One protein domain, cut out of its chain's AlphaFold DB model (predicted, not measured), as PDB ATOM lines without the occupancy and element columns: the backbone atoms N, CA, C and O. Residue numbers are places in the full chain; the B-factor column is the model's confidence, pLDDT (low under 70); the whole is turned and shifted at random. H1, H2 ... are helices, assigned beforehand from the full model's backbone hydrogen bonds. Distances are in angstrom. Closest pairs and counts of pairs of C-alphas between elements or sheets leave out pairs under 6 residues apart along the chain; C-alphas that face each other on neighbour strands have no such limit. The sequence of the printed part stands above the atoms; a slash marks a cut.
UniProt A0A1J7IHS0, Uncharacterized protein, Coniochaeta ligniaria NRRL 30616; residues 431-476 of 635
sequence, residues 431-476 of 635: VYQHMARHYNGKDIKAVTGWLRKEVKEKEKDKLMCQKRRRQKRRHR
ATOM      1  N   VAL A 431     -50.532 -19.859  31.631       44.38
ATOM      2  CA  VAL A 431     -49.970 -20.326  32.922       44.38
ATOM      3  C   VAL A 431     -48.641 -19.629  33.254       44.38
ATOM      4  O   VAL A 431     -48.301 -19.456  34.421       44.38
ATOM      5  N   TYR A 432     -47.918 -19.137  32.247       44.75
ATOM      6  CA  TYR A 432     -46.621 -18.481  32.444       44.75
ATOM      7  C   TYR A 432     -46.721 -16.974  32.721       44.75
ATOM      8  O   TYR A 432     -45.806 -16.406  33.316       44.75
ATOM      9  N   GLN A 433     -47.842 -16.332  32.377       44.59
ATOM     10  CA  GLN A 433     -48.081 -14.920  32.706       44.59
ATOM     11  C   GLN A 433     -48.274 -14.689  34.211       44.59
ATOM     12  O   GLN A 433     -47.935 -13.621  34.714       44.59
ATOM     13  N   HIS A 434     -48.756 -15.698  34.944       44.28
ATOM     14  CA  HIS A 434     -48.959 -15.589  36.389       44.28
ATOM     15  C   HIS A 434     -47.670 -15.805  37.199       44.28
ATOM     16  O   HIS A 434     -47.499 -15.177  38.239       44.28
ATOM     17  N   MET A 435     -46.731 -16.622  36.704       43.94
ATOM     18  CA  MET A 435     -45.420 -16.804  37.347       43.94
ATOM     19  C   MET A 435     -44.486 -15.599  37.155       43.94
ATOM     20  O   MET A 435     -43.633 -15.349  37.999       43.94
ATOM     21  N   ALA A 436     -44.674 -14.804  36.099       49.41
ATOM     22  CA  ALA A 436     -43.852 -13.622  35.829       49.41
ATOM     23  C   ALA A 436     -44.092 -12.442  36.797       49.41
ATOM     24  O   ALA A 436     -43.314 -11.495  36.788       49.41
ATOM     25  N   ARG A 437     -45.128 -12.492  37.650       52.56
ATOM     26  CA  ARG A 437     -45.403 -11.444  38.653       52.56
ATOM     27  C   ARG A 437     -44.492 -11.497  39.889       52.56
ATOM     28  O   ARG A 437     -44.522 -10.564  40.677       52.56
ATOM     29  N   HIS A 438     -43.677 -12.545  40.044       55.41
ATOM     30  CA  HIS A 438     -42.828 -12.747  41.227       55.41
ATOM     31  C   HIS A 438     -41.315 -12.770  40.946       55.41
ATOM     32  O   HIS A 438     -40.543 -13.082  41.846       55.41
ATOM     33  N   TYR A 439     -40.871 -12.425  39.733       63.03
ATOM     34  CA  TYR A 439     -39.443 -12.399  39.391       63.03
ATOM     35  C   TYR A 439     -38.951 -10.979  39.107       63.03
ATOM     36  O   TYR A 439     -39.597 -10.216  38.389       63.03
ATOM     37  N   ASN A 440     -37.776 -10.642  39.642       67.88
ATOM     38  CA  ASN A 440     -37.090  -9.384  39.359       67.88
ATOM     39  C   ASN A 440     -36.824  -9.245  37.850       67.88
ATOM     40  O   ASN A 440     -36.449 -10.202  37.170       67.88
ATOM     41  N   GLY A 441     -36.989  -8.031  37.313       70.19
ATOM     42  CA  GLY A 441     -37.013  -7.764  35.865       70.19
ATOM     43  C   GLY A 441     -35.768  -8.186  35.063       70.19
ATOM     44  O   GLY A 441     -35.836  -8.258  33.834       70.19
ATOM     45  N   LYS A 442     -34.645  -8.507  35.724       72.75
ATOM     46  CA  LYS A 442     -33.436  -9.043  35.073       72.75
ATOM     47  C   LYS A 442     -33.572 -10.527  34.698       72.75
ATOM     48  O   LYS A 442     -33.146 -10.903  33.605       72.75
ATOM     49  N   ASP A 443     -34.264 -11.333  35.499       76.31
ATOM     50  CA  ASP A 443     -34.412 -12.777  35.249       76.31
ATOM     51  C   ASP A 443     -35.432 -13.073  34.142       76.31
ATOM     52  O   ASP A 443     -35.300 -14.033  33.378       76.31
ATOM     53  N   ILE A 444     -36.407 -12.178  33.958       79.75
ATOM     54  CA  ILE A 444     -37.436 -12.301  32.918       79.75
ATOM     55  C   ILE A 444     -36.814 -12.248  31.513       79.75
ATOM     56  O   ILE A 444     -37.226 -13.001  30.626       79.75
ATOM     57  N   LYS A 445     -35.788 -11.415  31.282       79.69
ATOM     58  CA  LYS A 445     -35.108 -11.339  29.973       79.69
ATOM     59  C   LYS A 445     -34.322 -12.615  29.655       79.69
ATOM     60  O   LYS A 445     -34.369 -13.083  28.518       79.69
ATOM     61  N   ALA A 446     -33.666 -13.215  30.648       80.81
ATOM     62  CA  ALA A 446     -32.933 -14.466  30.468       80.81
ATOM     63  C   ALA A 446     -33.881 -15.640  30.166       80.81
ATOM     64  O   ALA A 446     -33.677 -16.378  29.198       80.81
ATOM     65  N   VAL A 447     -34.977 -15.761  30.924       81.50
ATOM     66  CA  VAL A 447     -35.970 -16.831  30.740       81.50
ATOM     67  C   VAL A 447     -36.710 -16.688  29.408       81.50
ATOM     68  O   VAL A 447     -36.890 -17.672  28.686       81.50
ATOM     69  N   THR A 448     -37.096 -15.469  29.019       81.75
ATOM     70  CA  THR A 448     -37.754 -15.231  27.721       81.75
ATOM     71  C   THR A 448     -36.811 -15.442  26.536       81.75
ATOM     72  O   THR A 448     -37.238 -15.982  25.511       81.75
ATOM     73  N   GLY A 449     -35.526 -15.096  26.668       92.00
ATOM     74  CA  GLY A 449     -34.496 -15.397  25.671       92.00
ATOM     75  C   GLY A 449     -34.287 -16.901  25.480       92.00
ATOM     76  O   GLY A 449     -34.298 -17.391  24.347       92.00
ATOM     77  N   TRP A 450     -34.185 -17.649  26.581       90.81
ATOM     78  CA  TRP A 450     -34.051 -19.106  26.556       90.81
ATOM     79  C   TRP A 450     -35.276 -19.790  25.927       90.81
ATOM     80  O   TRP A 450     -35.124 -20.608  25.018       90.81
ATOM     81  N   LEU A 451     -36.495 -19.382  26.305       85.56
ATOM     82  CA  LEU A 451     -37.737 -19.917  25.730       85.56
ATOM     83  C   LEU A 451     -37.847 -19.656  24.222       85.56
ATOM     84  O   LEU A 451     -38.237 -20.548  23.469       85.56
ATOM     85  N   ARG A 452     -37.469 -18.462  23.747       89.12
ATOM     86  CA  ARG A 452     -37.463 -18.152  22.305       89.12
ATOM     87  C   ARG A 452     -36.483 -19.034  21.533       89.12
ATOM     88  O   ARG A 452     -36.794 -19.438  20.411       89.12
ATOM     89  N   LYS A 453     -35.323 -19.351  22.118       92.25
ATOM     90  CA  LYS A 453     -34.339 -20.260  21.516       92.25
ATOM     91  C   LYS A 453     -34.888 -21.688  21.426       92.25
ATOM     92  O   LYS A 453     -34.840 -22.282  20.351       92.25
ATOM     93  N   GLU A 454     -35.496 -22.189  22.500       90.62
ATOM     94  CA  GLU A 454     -36.035 -23.555  22.555       90.62
ATOM     95  C   GLU A 454     -37.225 -23.761  21.591       90.62
ATOM     96  O   GLU A 454     -37.362 -24.815  20.964       90.62
ATOM     97  N   VAL A 455     -38.074 -22.739  21.415       90.88
ATOM     98  CA  VAL A 455     -39.178 -22.769  20.438       90.88
ATOM     99  C   VAL A 455     -38.646 -22.808  19.003       90.88
ATOM    100  O   VAL A 455     -39.099 -23.647  18.220       90.88
ATOM    101  N   LYS A 456     -37.651 -21.973  18.666       91.56
ATOM    102  CA  LYS A 456     -37.025 -21.968  17.331       91.56
ATOM    103  C   LYS A 456     -36.370 -23.311  16.994       91.56
ATOM    104  O   LYS A 456     -36.471 -23.782  15.863       91.56
ATOM    105  N   GLU A 457     -35.734 -23.950  17.970       92.12
ATOM    106  CA  GLU A 457     -35.086 -25.252  17.785       92.12
ATOM    107  C   GLU A 457     -36.118 -26.370  17.547       92.12
ATOM    108  O   GLU A 457     -36.007 -27.131  16.583       92.12
ATOM    109  N   LYS A 458     -37.223 -26.379  18.306       89.12
ATOM    110  CA  LYS A 458     -38.339 -27.322  18.093       89.12
ATOM    111  C   LYS A 458     -39.064 -27.115  16.758       89.12
ATOM    112  O   LYS A 458     -39.563 -28.084  16.178       89.12
ATOM    113  N   GLU A 459     -39.157 -25.886  16.254       91.12
ATOM    114  CA  GLU A 459     -39.701 -25.619  14.916       91.12
ATOM    115  C   GLU A 459     -38.782 -26.129  13.805       91.12
ATOM    116  O   GLU A 459     -39.263 -26.749  12.850       91.12
ATOM    117  N   LYS A 460     -37.463 -25.966  13.962       93.81
ATOM    118  CA  LYS A 460     -36.464 -26.515  13.036       93.81
ATOM    119  C   LYS A 460     -36.560 -28.042  12.952       93.81
ATOM    120  O   LYS A 460     -36.598 -28.592  11.847       93.81
ATOM    121  N   ASP A 461     -36.716 -28.724  14.083       90.12
ATOM    122  CA  ASP A 461     -36.880 -30.183  14.131       90.12
ATOM    123  C   ASP A 461     -38.177 -30.661  13.466       90.12
ATOM    124  O   ASP A 461     -38.186 -31.654  12.724       90.12
ATOM    125  N   LYS A 462     -39.284 -29.933  13.662       87.94
ATOM    126  CA  LYS A 462     -40.550 -30.214  12.964       87.94
ATOM    127  C   LYS A 462     -40.397 -30.067  11.452       87.94
ATOM    128  O   LYS A 462     -40.859 -30.944  10.716       87.94
ATOM    129  N   LEU A 463     -39.723 -29.013  10.993       93.12
ATOM    130  CA  LEU A 463     -39.476 -28.768   9.573       93.12
ATOM    131  C   LEU A 463     -38.621 -29.889   8.955       93.12
ATOM    132  O   LEU A 463     -38.948 -30.406   7.882       93.12
ATOM    133  N   MET A 464     -37.573 -30.329   9.656       90.62
ATOM    134  CA  MET A 464     -36.708 -31.435   9.223       90.62
ATOM    135  C   MET A 464     -37.464 -32.768   9.157       90.62
ATOM    136  O   MET A 464     -37.333 -33.521   8.187       90.62
ATOM    137  N   CYS A 465     -38.330 -33.044  10.135       89.94
ATOM    138  CA  CYS A 465     -39.192 -34.225  10.131       89.94
ATOM    139  C   CYS A 465     -40.198 -34.196   8.963       89.94
ATOM    140  O   CYS A 465     -40.417 -35.210   8.290       89.94
ATOM    141  N   GLN A 466     -40.768 -33.027   8.658       89.81
ATOM    142  CA  GLN A 466     -41.703 -32.858   7.546       89.81
ATOM    143  C   GLN A 466     -41.017 -33.023   6.181       89.81
ATOM    144  O   GLN A 466     -41.567 -33.701   5.307       89.81
ATOM    145  N   LYS A 467     -39.793 -32.499   6.009       92.19
ATOM    146  CA  LYS A 467     -38.973 -32.715   4.802       92.19
ATOM    147  C   LYS A 467     -38.674 -34.203   4.582       92.19
ATOM    148  O   LYS A 467     -38.955 -34.717   3.499       92.19
ATOM    149  N   ARG A 468     -38.247 -34.934   5.622       89.12
ATOM    150  CA  ARG A 468     -38.008 -36.393   5.546       89.12
ATOM    151  C   ARG A 468     -39.266 -37.183   5.164       89.12
ATOM    152  O   ARG A 468     -39.192 -38.135   4.388       89.12
ATOM    153  N   ARG A 469     -40.445 -36.780   5.657       82.75
ATOM    154  CA  ARG A 469     -41.728 -37.404   5.280       82.75
ATOM    155  C   ARG A 469     -42.109 -37.141   3.823       82.75
ATOM    156  O   ARG A 469     -42.602 -38.055   3.164       82.75
ATOM    157  N   ARG A 470     -41.872 -35.930   3.306       84.75
ATOM    158  CA  ARG A 470     -42.118 -35.598   1.890       84.75
ATOM    159  C   ARG A 470     -41.195 -36.387   0.959       84.75
ATOM    160  O   ARG A 470     -41.668 -36.906  -0.047       84.75
ATOM    161  N   GLN A 471     -39.931 -36.564   1.336       85.56
ATOM    162  CA  GLN A 471     -38.967 -37.347   0.559       85.56
ATOM    163  C   GLN A 471     -39.341 -38.838   0.503       85.56
ATOM    164  O   GLN A 471     -39.400 -39.415  -0.579       85.56
ATOM    165  N   LYS A 472     -39.745 -39.447   1.630       81.62
ATOM    166  CA  LYS A 472     -40.234 -40.843   1.650       81.62
ATOM    167  C   LYS A 472     -41.500 -41.076   0.815       81.62
ATOM    168  O   LYS A 472     -41.705 -42.186   0.340       81.62
ATOM    169  N   ARG A 473     -42.350 -40.058   0.632       77.50
ATOM    170  CA  ARG A 473     -43.552 -40.163  -0.217       77.50
ATOM    171  C   ARG A 473     -43.237 -40.129  -1.713       77.50
ATOM    172  O   ARG A 473     -43.998 -40.704  -2.481       77.50
ATOM    173  N   ARG A 474     -42.130 -39.502  -2.128       75.75
ATOM    174  CA  ARG A 474     -41.720 -39.461  -3.544       75.75
ATOM    175  C   ARG A 474     -41.177 -40.806  -4.040       75.75
ATOM    176  O   ARG A 474     -41.444 -41.163  -5.175       75.75
ATOM    177  N   HIS A 475     -40.543 -41.597  -3.174       73.75
ATOM    178  CA  HIS A 475     -40.007 -42.923  -3.523       73.75
ATOM    179  C   HIS A 475     -41.028 -44.079  -3.491       73.75
ATOM    180  O   HIS A 475     -40.637 -45.234  -3.597       73.75
ATOM    181  N   ARG A 476     -42.330 -43.809  -3.306       62.91
ATOM    182  CA  ARG A 476     -43.375 -44.850  -3.192       62.91
ATOM    183  C   ARG A 476     -44.448 -44.803  -4.285       62.91
ATOM    184  O   ARG A 476     -45.522 -45.363  -4.091       62.91
TER     185      ARG A 476
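What this domain is: This is residues 431 to 476 of the 635 residues of an uncharacterized protein of Coniochaeta ligniaria NRRL 30616 (UniProt A0A1J7IHS0). One long, nearly straight helix, H2, makes the length of a rod, and the short helix H1 folds back beside its first turns, so that the outline is a lopsided J. Most of H2, residues 448 to 474, stands free. The printed part has 46 residues with two named helices, H1 then H2, and no named strand; the class is all helix. It is extended, with a radius of gyration of the C-alphas of 17.7 A and spans of 55 by 18 by 5 A.

How they stand to each other: H2, residues 441 to 474, and H1, residues 431 to 438, are close but not clearly touching, with 1 pair of C-alphas within 8 A. The closest C-alphas, those of Ala 436 and Ile 444, are 7.2 A apart. The helices run opposite ways at a shallow tilt of 20 degrees. O i to N i+4 pairs are within hydrogen-bond range in 28 of 30 cases in H2 and 1 of 4 in H1, where 1 of 5 O i to N i+3 pairs is.

Where its parts are: H2 is 50.8 A long, from C-alpha 441 at (-37.013, -7.764, 35.865) to C-alpha 474 at (-41.720, -39.461, -3.544). H1 is 13.3 A long and begins with C-alpha 431 at (-49.970, -20.326, 32.922).

The domain as a whole: The C-alphas farthest apart, those of Asn 440 and Arg 476, are 55.7 A apart. The printed part has no cut, and the link from H1 to H2 is tight. Mean pLDDT of the printed part is 77.6; residues 431 to 440 and 476 are under 70.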